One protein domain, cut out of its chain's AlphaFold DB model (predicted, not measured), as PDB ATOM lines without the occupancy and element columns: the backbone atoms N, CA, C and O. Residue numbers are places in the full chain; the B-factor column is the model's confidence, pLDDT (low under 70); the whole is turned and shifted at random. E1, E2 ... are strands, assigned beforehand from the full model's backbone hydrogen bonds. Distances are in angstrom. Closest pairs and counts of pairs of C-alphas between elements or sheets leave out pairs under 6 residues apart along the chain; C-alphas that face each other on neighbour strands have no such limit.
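What this domain is: This is residues 259 to 337 of the 337 residues of the protein "YD repeat protein" of Glaciecola sp. (strain KUL10) (UniProt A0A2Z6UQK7). With little regular structure, the domain is a strongly twisted five-stranded sheet with hairpin E3 and E4 off one end. Seven named strands, E1 to E7, hold 31 of 79 printed residues, under half: all strand, antiparallel, no named helix. Only just loose, close to compact, it has a 14.1 A radius of gyration of the C-alphas and spans 46 by 23 by 20 A.

How they stand to each other: The sheet's order is E1, residues 267 to 272, E2, 281 to 286, E5, 314 to 318, E6, 323 to 327, and E7, 333 to 335. E1 and E2 form a hairpin; E5 E6 E7 form a meander, successive antiparallel hairpins. Hairpin E3, 290 to 292, and E4, 298 to 300, is apart from them. Backbone N to O pairs 283 to 270, 284 to 315, 327 to 314, 326 to 334 and 291 to 299 are each 2.8 A.

Where its parts are: E1 runs 15.7 A from C-alpha 267 at (-10.573, -52.967, -34.577) to C-alpha 272; E7 ends at C-alpha 335 at (-22.158, -39.467, -44.536).

The domain as a whole: The printed part has no cut, link E4 to E5 is long, and 22 residues have pLDDT under 70.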
ATOM      1  N   PRO A 259     -13.407 -48.400 -47.845       67.44
ATOM      2  CA  PRO A 259     -12.040 -47.905 -47.896       67.44
ATOM      3  C   PRO A 259     -11.213 -48.322 -46.659       67.44
ATOM      4  O   PRO A 259     -10.000 -48.159 -46.691       67.44
ATOM      5  N   TYR A 260     -11.842 -48.863 -45.606       73.94
ATOM      6  CA  TYR A 260     -11.234 -49.170 -44.303       73.94
ATOM      7  C   TYR A 260     -11.003 -50.665 -44.038       73.94
ATOM      8  O   TYR A 260     -11.793 -51.527 -44.434       73.94
ATOM      9  N   THR A 261      -9.978 -50.996 -43.253       77.12
ATOM     10  CA  THR A 261      -9.797 -52.370 -42.750       77.12
ATOM     11  C   THR A 261     -10.795 -52.670 -41.626       77.12
ATOM     12  O   THR A 261     -10.618 -52.184 -40.513       77.12
ATOM     13  N   TRP A 262     -11.835 -53.468 -41.892       80.81
ATOM     14  CA  TRP A 262     -12.889 -53.800 -40.911       80.81
ATOM     15  C   TRP A 262     -12.549 -54.958 -39.967       80.81
ATOM     16  O   TRP A 262     -13.148 -55.062 -38.904       80.81
ATOM     17  N   LEU A 263     -11.615 -55.833 -40.348       78.75
ATOM     18  CA  LEU A 263     -11.196 -56.976 -39.536       78.75
ATOM     19  C   LEU A 263      -9.696 -56.893 -39.269       78.75
ATOM     20  O   LEU A 263      -8.897 -57.156 -40.167       78.75
ATOM     21  N   SER A 264      -9.325 -56.557 -38.040       77.44
ATOM     22  CA  SER A 264      -7.982 -56.779 -37.505       77.44
ATOM     23  C   SER A 264      -8.021 -56.806 -35.977       77.44
ATOM     24  O   SER A 264      -9.040 -56.495 -35.367       77.44
ATOM     25  N   ASP A 265      -6.896 -57.150 -35.368       75.88
ATOM     26  CA  ASP A 265      -6.632 -57.030 -33.931       75.88
ATOM     27  C   ASP A 265      -6.756 -55.592 -33.391       75.88
ATOM     28  O   ASP A 265      -6.947 -55.385 -32.194       75.88
ATOM     29  N   GLN A 266      -6.695 -54.589 -34.264       73.62
ATOM     30  CA  GLN A 266      -6.819 -53.176 -33.904       73.62
ATOM     31  C   GLN A 266      -8.257 -52.687 -33.844       73.62
ATOM     32  O   GLN A 266      -8.487 -51.603 -33.309       73.62
ATOM     33  N   TYR A 267      -9.203 -53.429 -34.421       80.31
ATOM     34  CA  TYR A 267     -10.573 -52.967 -34.577       80.31
ATOM     35  C   TYR A 267     -11.567 -53.971 -34.024       80.31
ATOM     36  O   TYR A 267     -11.548 -55.147 -34.377       80.31
ATOM     37  N   SER A 268     -12.506 -53.471 -33.236       84.06
ATOM     38  CA  SER A 268     -13.746 -54.175 -32.945       84.06
ATOM     39  C   SER A 268     -14.816 -53.717 -33.918       84.06
ATOM     40  O   SER A 268     -14.840 -52.552 -34.329       84.06
ATOM     41  N   THR A 269     -15.718 -54.633 -34.274       89.50
ATOM     42  CA  THR A 269     -16.957 -54.244 -34.949       89.50
ATOM     43  C   THR A 269     -18.157 -54.729 -34.174       89.50
ATOM     44  O   THR A 269     -18.165 -55.876 -33.725       89.50
ATOM     45  N   ASN A 270     -19.155 -53.863 -34.098       89.38
ATOM     46  CA  ASN A 270     -20.438 -54.104 -33.456       89.38
ATOM     47  C   ASN A 270     -21.554 -53.732 -34.428       89.38
ATOM     48  O   ASN A 270     -21.286 -53.137 -35.474       89.38
ATOM     49  N   VAL A 271     -22.780 -54.104 -34.091       93.62
ATOM     50  CA  VAL A 271     -23.969 -53.728 -34.851       93.62
ATOM     51  C   VAL A 271     -24.868 -52.899 -33.946       93.62
ATOM     52  O   VAL A 271     -25.119 -53.307 -32.817       93.62
ATOM     53  N   VAL A 272     -25.250 -51.709 -34.403       92.75
ATOM     54  CA  VAL A 272     -26.084 -50.765 -33.648       92.75
ATOM     55  C   VAL A 272     -26.644 -49.710 -34.600       92.75
ATOM     56  O   VAL A 272     -25.928 -49.279 -35.503       92.75
ATOM     57  N   ASP A 273     -27.881 -49.275 -34.380       92.94
ATOM     58  CA  ASP A 273     -28.441 -48.054 -34.974       92.94
ATOM     59  C   ASP A 273     -27.717 -46.832 -34.382       92.94
ATOM     60  O   ASP A 273     -28.016 -46.366 -33.277       92.94
ATOM     61  N   ILE A 274     -26.668 -46.377 -35.073       90.56
ATOM     62  CA  ILE A 274     -25.787 -45.312 -34.573       90.56
ATOM     63  C   ILE A 274     -26.223 -43.929 -35.054       90.56
ATOM     64  O   ILE A 274     -25.858 -42.926 -34.433       90.56
ATOM     65  N   ASP A 275     -26.969 -43.852 -36.155       88.50
ATOM     66  CA  ASP A 275     -27.465 -42.590 -36.706       88.50
ATOM     67  C   ASP A 275     -28.948 -42.309 -36.392       88.50
ATOM     68  O   ASP A 275     -29.451 -41.234 -36.740       88.50
ATOM     69  N   ALA A 276     -29.587 -43.199 -35.624       91.12
ATOM     70  CA  ALA A 276     -30.971 -43.132 -35.161       91.12
ATOM     71  C   ALA A 276     -31.986 -43.073 -36.313       91.12
ATOM     72  O   ALA A 276     -33.001 -42.367 -36.229       91.12
ATOM     73  N   ASP A 277     -31.703 -43.774 -37.412       91.50
ATOM     74  CA  ASP A 277     -32.569 -43.843 -38.586       91.50
ATOM     75  C   ASP A 277     -33.525 -45.052 -38.586       91.50
ATOM     76  O   ASP A 277     -34.398 -45.134 -39.464       91.50
ATOM     77  N   GLY A 278     -33.397 -45.944 -37.595       92.81
ATOM     78  CA  GLY A 278     -34.172 -47.172 -37.456       92.81
ATOM     79  C   GLY A 278     -33.621 -48.376 -38.227       92.81
ATOM     80  O   GLY A 278     -34.335 -49.369 -38.352       92.81
ATOM     81  N   TYR A 279     -32.409 -48.301 -38.771       95.06
ATOM     82  CA  TYR A 279     -31.661 -49.406 -39.358       95.06
ATOM     83  C   TYR A 279     -30.367 -49.588 -38.574       95.06
ATOM     84  O   TYR A 279     -29.764 -48.637 -38.101       95.06
ATOM     85  N   ASN A 280     -29.919 -50.831 -38.430       95.19
ATOM     86  CA  ASN A 280     -28.667 -51.076 -37.732       95.19
ATOM     87  C   ASN A 280     -27.459 -50.897 -38.665       95.19
ATOM     88  O   ASN A 280     -27.393 -51.447 -39.771       95.19
ATOM     89  N   GLU A 281     -26.436 -50.198 -38.179       93.38
ATOM     90  CA  GLU A 281     -25.157 -50.042 -38.858       93.38
ATOM     91  C   GLU A 281     -24.126 -51.033 -38.340       93.38
ATOM     92  O   GLU A 281     -24.109 -51.431 -37.176       93.38
ATOM     93  N   ILE A 282     -23.152 -51.340 -39.192       93.19
ATOM     94  CA  ILE A 282     -21.903 -51.936 -38.736       93.19
ATOM     95  C   ILE A 282     -21.003 -50.815 -38.246       93.19
ATOM     96  O   ILE A 282     -20.498 -50.010 -39.027       93.19
ATOM     97  N   LEU A 283     -20.762 -50.814 -36.948       91.25
ATOM     98  CA  LEU A 283     -19.864 -49.922 -36.245       91.25
ATOM     99  C   LEU A 283     -18.444 -50.488 -36.236       91.25
ATOM    100  O   LEU A 283     -18.255 -51.677 -35.991       91.25
ATOM    101  N   ARG A 284     -17.431 -49.641 -36.428       87.81
ATOM    102  CA  ARG A 284     -16.012 -49.981 -36.261       87.81
ATOM    103  C   ARG A 284     -15.333 -49.039 -35.282       87.81
ATOM    104  O   ARG A 284     -15.341 -47.822 -35.463       87.81
ATOM    105  N   MET A 285     -14.661 -49.622 -34.296       80.19
ATOM    106  CA  MET A 285     -13.972 -48.899 -33.228       80.19
ATOM    107  C   MET A 285     -12.541 -49.400 -33.063       80.19
ATOM    108  O   MET A 285     -12.286 -50.593 -33.192       80.19
ATOM    109  N   TYR A 286     -11.609 -48.493 -32.762       76.00
ATOM    110  CA  TYR A 286     -10.243 -48.862 -32.389       76.00
ATOM    111  C   TYR A 286     -10.244 -49.551 -31.018       76.00
ATOM    112  O   TYR A 286     -10.764 -48.989 -30.058       76.00
ATOM    113  N   ASN A 287      -9.608 -50.719 -30.923       75.31
ATOM    114  CA  ASN A 287      -9.383 -51.435 -29.663       75.31
ATOM    115  C   ASN A 287      -8.404 -50.667 -28.768       75.31
ATOM    116  O   ASN A 287      -8.586 -50.576 -27.560       75.31
ATOM    117  N   SER A 288      -7.381 -50.074 -29.383       70.38
ATOM    118  CA  SER A 288      -6.516 -49.074 -28.767       70.38
ATOM    119  C   SER A 288      -5.832 -48.258 -29.868       70.38
ATOM    120  O   SER A 288      -5.344 -48.844 -30.837       70.38
ATOM    121  N   PRO A 289      -5.729 -46.923 -29.748       61.47
ATOM    122  CA  PRO A 289      -4.855 -46.139 -30.623       61.47
ATOM    123  C   PRO A 289      -3.363 -46.362 -30.314       61.47
ATOM    124  O   PRO A 289      -2.500 -45.917 -31.070       61.47
ATOM    125  N   TYR A 290      -3.053 -47.010 -29.188       63.75
ATOM    126  CA  TYR A 290      -1.726 -47.028 -28.593       63.75
ATOM    127  C   TYR A 290      -1.291 -48.431 -28.154       63.75
ATOM    128  O   TYR A 290      -2.109 -49.252 -27.743       63.75
ATOM    129  N   ALA A 291       0.014 -48.675 -28.173       58.28
ATOM    130  CA  ALA A 291       0.658 -49.745 -27.423       58.28
ATOM    131  C   ALA A 291       1.491 -49.155 -26.288       58.28
ATOM    132  O   ALA A 291       1.762 -47.955 -26.263       58.28
ATOM    133  N   TYR A 292       1.891 -50.014 -25.357       66.06
ATOM    134  CA  TYR A 292       2.805 -49.679 -24.274       66.06
ATOM    135  C   TYR A 292       4.096 -50.482 -24.461       66.06
ATOM    136  O   TYR A 292       4.034 -51.663 -24.813       66.06
ATOM    137  N   ASP A 293       5.258 -49.850 -24.296       67.50
ATOM    138  CA  ASP A 293       6.541 -50.563 -24.276       67.50
ATOM    139  C   ASP A 293       6.740 -51.318 -22.946       67.50
ATOM    140  O   ASP A 293       5.878 -51.297 -22.061       67.50
ATOM    141  N   LEU A 294       7.865 -52.027 -22.800       59.62
ATOM    142  CA  LEU A 294       8.167 -52.806 -21.588       59.62
ATOM    143  C   LEU A 294       8.353 -51.922 -20.344       59.62
ATOM    144  O   LEU A 294       8.285 -52.411 -19.217       59.62
ATOM    145  N   GLU A 295       8.568 -50.628 -20.545       80.88
ATOM    146  CA  GLU A 295       8.687 -49.600 -19.523       80.88
ATOM    147  C   GLU A 295       7.346 -48.887 -19.246       80.88
ATOM    148  O   GLU A 295       7.285 -48.006 -18.385       80.88
ATOM    149  N   GLY A 296       6.265 -49.283 -19.931       66.50
ATOM    150  CA  GLY A 296       4.925 -48.717 -19.787       66.50
ATOM    151  C   GLY A 296       4.716 -47.391 -20.523       66.50
ATOM    152  O   GLY A 296       3.712 -46.717 -20.285       66.50
ATOM    153  N   ASN A 297       5.628 -46.985 -21.411       75.31
ATOM    154  CA  ASN A 297       5.457 -45.781 -22.217       75.31
ATOM    155  C   ASN A 297       4.528 -46.051 -23.393       75.31
ATOM    156  O   ASN A 297       4.692 -47.003 -24.153       75.31
ATOM    157  N   GLN A 298       3.574 -45.149 -23.564       76.50
ATOM    158  CA  GLN A 298       2.574 -45.207 -24.612       76.50
ATOM    159  C   GLN A 298       3.158 -44.750 -25.957       76.50
ATOM    160  O   GLN A 298       3.732 -43.664 -26.053       76.50
ATOM    161  N   PHE A 299       2.964 -45.531 -27.017       68.88
ATOM    162  CA  PHE A 299       3.331 -45.166 -28.384       68.88
ATOM    163  C   PHE A 299       2.216 -45.521 -29.369       68.88
ATOM    164  O   PHE A 299       1.411 -46.418 -29.130       68.88
ATOM    165  N   LEU A 300       2.135 -44.790 -30.481       65.88
ATOM    166  CA  LEU A 300       1.159 -45.067 -31.533       65.88
ATOM    167  C   LEU A 300       1.580 -46.323 -32.289       65.88
ATOM    168  O   LEU A 300       2.710 -46.406 -32.767       65.88
ATOM    169  N   LEU A 301       0.664 -47.283 -32.415       58.47
ATOM    170  CA  LEU A 301       0.944 -48.511 -33.154       58.47
ATOM    171  C   LEU A 301       1.136 -48.229 -34.652       58.47
ATOM    172  O   LEU A 301       2.028 -48.818 -35.254       58.47
ATOM    173  N   PHE A 302       0.359 -47.309 -35.241       57.09
ATOM    174  CA  PHE A 302       0.432 -46.920 -36.659       57.09
ATOM    175  C   PHE A 302      -0.114 -45.498 -36.882       57.09
ATOM    176  O   PHE A 302      -0.840 -44.972 -36.038       57.09
ATOM    177  N   GLU A 303       0.203 -44.885 -38.031       57.50
ATOM    178  CA  GLU A 303      -0.506 -43.688 -38.508       57.50
ATOM    179  C   GLU A 303      -1.957 -44.074 -38.847       57.50
ATOM    180  O   GLU A 303      -2.169 -44.934 -39.707       57.50
ATOM    181  N   PRO A 304      -2.971 -43.506 -38.171       57.28
ATOM    182  CA  PRO A 304      -4.355 -43.866 -38.440       57.28
ATOM    183  C   PRO A 304      -4.789 -43.358 -39.821       57.28
ATOM    184  O   PRO A 304      -4.456 -42.244 -40.220       57.28
ATOM    185  N   GLU A 305      -5.593 -44.159 -40.532       60.78
ATOM    186  CA  GLU A 305      -6.226 -43.767 -41.807       60.78
ATOM    187  C   GLU A 305      -7.092 -42.495 -41.665       60.78
ATOM    188  O   GLU A 305      -7.367 -41.818 -42.655       60.78
ATOM    189  N   VAL A 306      -7.491 -42.150 -40.433       60.22
ATOM    190  CA  VAL A 306      -8.172 -40.903 -40.058       60.22
ATOM    191  C   VAL A 306      -7.278 -40.121 -39.082       60.22
ATOM    192  O   VAL A 306      -6.930 -40.676 -38.038       60.22
ATOM    193  N   PRO A 307      -6.912 -38.853 -39.358       58.31
ATOM    194  CA  PRO A 307      -6.091 -38.044 -38.457       58.31
ATOM    195  C   PRO A 307      -6.648 -38.011 -37.028       58.31
ATOM    196  O   PRO A 307      -7.847 -37.823 -36.827       58.31
ATOM    197  N   LEU A 308      -5.774 -38.132 -36.022       56.84
ATOM    198  CA  LEU A 308      -6.163 -38.120 -34.599       56.84
ATOM    199  C   LEU A 308      -6.883 -36.829 -34.169       56.84
ATOM    200  O   LEU A 308      -7.561 -36.828 -33.137       56.84
ATOM    201  N   ASP A 309      -6.768 -35.771 -34.968       60.06
ATOM    202  CA  ASP A 309      -7.311 -34.440 -34.704       60.06
ATOM    203  C   ASP A 309      -8.711 -34.222 -35.320       60.06
ATOM    204  O   ASP A 309      -9.337 -33.190 -35.074       60.06
ATOM    205  N   GLU A 310      -9.235 -35.178 -36.101       64.12
ATOM    206  CA  GLU A 310     -10.608 -35.126 -36.621       64.12
ATOM    207  C   GLU A 310     -11.617 -35.337 -35.479       64.12
ATOM    208  O   GLU A 310     -11.480 -36.285 -34.698       64.12
ATOM    209  N   PRO A 311     -12.667 -34.502 -35.366       67.44
ATOM    210  CA  PRO A 311     -13.672 -34.673 -34.326       67.44
ATOM    211  C   PRO A 311     -14.478 -35.961 -34.526       67.44
ATOM    212  O   PRO A 311     -14.880 -36.564 -33.543       67.44
ATOM    213  N   CYS A 312     -14.678 -36.423 -35.765       75.56
ATOM    214  CA  CYS A 312     -15.489 -37.601 -36.075       75.56
ATOM    215  C   CYS A 312     -14.581 -38.795 -36.385       75.56
ATOM    216  O   CYS A 312     -13.899 -38.810 -37.407       75.56
ATOM    217  N   LYS A 313     -14.547 -39.776 -35.481       73.75
ATOM    218  CA  LYS A 313     -13.559 -40.876 -35.501       73.75
ATOM    219  C   LYS A 313     -14.181 -42.255 -35.659       73.75
ATOM    220  O   LYS A 313     -13.487 -43.214 -35.984       73.75
ATOM    221  N   ILE A 314     -15.471 -42.356 -35.370       80.44
ATOM    222  CA  ILE A 314     -16.185 -43.619 -35.343       80.44
ATOM    223  C   ILE A 314     -16.707 -43.881 -36.748       80.44
ATOM    224  O   ILE A 314     -17.543 -43.135 -37.247       80.44
ATOM    225  N   VAL A 315     -16.181 -44.917 -37.390       87.31
ATOM    226  CA  VAL A 315     -16.589 -45.305 -38.740       87.31
ATOM    227  C   VAL A 315     -17.771 -46.249 -38.631       87.31
ATOM    228  O   VAL A 315     -17.718 -47.209 -37.861       87.31
ATOM    229  N   PHE A 316     -18.796 -46.018 -39.440       89.81
ATOM    230  CA  PHE A 316     -19.898 -46.957 -39.580       89.81
ATOM    231  C   PHE A 316     -20.259 -47.199 -41.047       89.81
ATOM    232  O   PHE A 316     -19.882 -46.430 -41.937       89.81
ATOM    233  N   TYR A 317     -20.980 -48.288 -41.295       90.94
ATOM    234  CA  TYR A 317     -21.547 -48.630 -42.593       90.94
ATOM    235  C   TYR A 317     -23.002 -49.057 -42.434       90.94
ATOM    236  O   TYR A 317     -23.280 -50.056 -41.770       90.94
ATOM    237  N   SER A 318     -23.911 -48.333 -43.084       91.75
ATOM    238  CA  SER A 318     -25.317 -48.724 -43.163       91.75
ATOM    239  C   SER A 318     -25.467 -49.804 -44.227       91.75
ATOM    240  O   SER A 318     -25.223 -49.566 -45.417       91.75
ATOM    241  N   VAL A 319     -25.844 -51.008 -43.795       92.12
ATOM    242  CA  VAL A 319     -25.960 -52.185 -44.667       92.12
ATOM    243  C   VAL A 319     -27.069 -51.999 -45.696       92.12
ATOM    244  O   VAL A 319     -26.871 -52.279 -46.882       92.12
ATOM    245  N   PHE A 320     -28.211 -51.470 -45.260       91.69
ATOM    246  CA  PHE A 320     -29.374 -51.255 -46.111       91.69
ATOM    247  C   PHE A 320     -29.172 -50.114 -47.104       91.69
ATOM    248  O   PHE A 320     -29.367 -50.284 -48.311       91.69
ATOM    249  N   LYS A 321     -28.721 -48.953 -46.610       90.19
ATOM    250  CA  LYS A 321     -28.495 -47.759 -47.440       90.19
ATOM    251  C   LYS A 321     -27.218 -47.844 -48.276       90.19
ATOM    252  O   LYS A 321     -27.091 -47.117 -49.259       90.19
ATOM    253  N   LYS A 322     -26.294 -48.740 -47.915       88.62
ATOM    254  CA  LYS A 322     -25.007 -48.998 -48.588       88.62
ATOM    255  C   LYS A 322     -24.074 -47.792 -48.602       88.62
ATOM    256  O   LYS A 322     -23.321 -47.587 -49.555       88.62
ATOM    257  N   VAL A 323     -24.103 -47.014 -47.529       86.75
ATOM    258  CA  VAL A 323     -23.277 -45.817 -47.345       86.75
ATOM    259  C   VAL A 323     -22.421 -45.964 -46.096       86.75
ATOM    260  O   VAL A 323     -22.837 -46.595 -45.127       86.75
ATOM    261  N   HIS A 324     -21.220 -45.389 -46.121       86.69
ATOM    262  CA  HIS A 324     -20.406 -45.249 -44.920       86.69
ATOM    263  C   HIS A 324     -20.527 -43.833 -44.365       86.69
ATOM    264  O   HIS A 324     -20.851 -42.878 -45.077       86.69
ATOM    265  N   GLY A 325     -20.252 -43.701 -43.078       86.50
ATOM    266  CA  GLY A 325     -20.259 -42.417 -42.412       86.50
ATOM    267  C   GLY A 325     -19.297 -42.374 -41.244       86.50
ATOM    268  O   GLY A 325     -18.676 -43.369 -40.862       86.50
ATOM    269  N   LEU A 326     -19.166 -41.169 -40.704       87.19
ATOM    270  CA  LEU A 326     -18.457 -40.896 -39.472       87.19
ATOM    271  C   LEU A 326     -19.458 -40.412 -38.431       87.19
ATOM    272  O   LEU A 326     -20.189 -39.453 -38.681       87.19
ATOM    273  N   TYR A 327     -19.448 -41.044 -37.265       85.38
ATOM    274  CA  TYR A 327     -20.143 -40.560 -36.081       85.38
ATOM    275  C   TYR A 327     -19.210 -39.663 -35.257       85.38
ATOM    276  O   TYR A 327     -18.015 -39.949 -35.076       85.38
ATOM    277  N   CYS A 328     -19.754 -38.544 -34.791       83.81
ATOM    278  CA  CYS A 328     -19.042 -37.491 -34.082       83.81
ATOM    279  C   CYS A 328     -19.442 -37.475 -32.587       83.81
ATOM    280  O   CYS A 328     -20.588 -37.762 -32.254       83.81
ATOM    281  N   PRO A 329     -18.543 -37.095 -31.658       76.31
ATOM    282  CA  PRO A 329     -18.831 -37.033 -30.222       76.31
ATOM    283  C   PRO A 329     -19.969 -36.085 -29.826       76.31
ATOM    284  O   PRO A 329     -20.513 -36.216 -28.735       76.31
ATOM    285  N   ASP A 330     -20.314 -35.122 -30.682       80.19
ATOM    286  CA  ASP A 330     -21.456 -34.222 -30.490       80.19
ATOM    287  C   ASP A 330     -22.800 -34.846 -30.912       80.19
ATOM    288  O   ASP A 330     -23.824 -34.166 -30.881       80.19
ATOM    289  N   GLY A 331     -22.800 -36.128 -31.300       78.31
ATOM    290  CA  GLY A 331     -23.969 -36.868 -31.772       78.31
ATOM    291  C   GLY A 331     -24.284 -36.656 -33.252       78.31
ATOM    292  O   GLY A 331     -25.264 -37.202 -33.749       78.31
ATOM    293  N   SER A 332     -23.490 -35.857 -33.972       84.31
ATOM    294  CA  SER A 332     -23.705 -35.643 -35.402       84.31
ATOM    295  C   SER A 332     -23.127 -36.773 -36.257       84.31
ATOM    296  O   SER A 332     -22.165 -37.449 -35.889       84.31
ATOM    297  N   VAL A 333     -23.714 -36.950 -37.441       85.38
ATOM    298  CA  VAL A 333     -23.316 -37.958 -38.423       85.38
ATOM    299  C   VAL A 333     -22.912 -37.283 -39.726       85.38
ATOM    300  O   VAL A 333     -23.613 -36.413 -40.249       85.38
ATOM    301  N   LYS A 334     -21.768 -37.696 -40.273       85.00
ATOM    302  CA  LYS A 334     -21.258 -37.253 -41.572       85.00
ATOM    303  C   LYS A 334     -21.227 -38.432 -42.530       85.00
ATOM    304  O   LYS A 334     -20.338 -39.272 -42.442       85.00
ATOM    305  N   LEU A 335     -22.171 -38.478 -43.462       81.31
ATOM    306  CA  LEU A 335     -22.158 -39.467 -44.536       81.31
ATOM    307  C   LEU A 335     -21.090 -39.109 -45.574       81.31
ATOM    308  O   LEU A 335     -20.918 -37.940 -45.930       81.31
ATOM    309  N   SER A 336     -20.383 -40.117 -46.076       71.19
ATOM    310  CA  SER A 336     -19.537 -39.957 -47.257       71.19
ATOM    311  C   SER A 336     -20.406 -39.714 -48.493       71.19
ATOM    312  O   SER A 336     -21.405 -40.415 -48.668       71.19
ATOM    313  N   GLN A 337     -20.019 -38.764 -49.348       53.97
ATOM    314  CA  GLN A 337     -20.648 -38.563 -50.661       53.97
ATOM    315  C   GLN A 337     -20.185 -39.583 -51.697       53.97
ATOM    316  O   GLN A 337     -18.984 -39.942 -51.673       53.97
TER     317      GLN A 337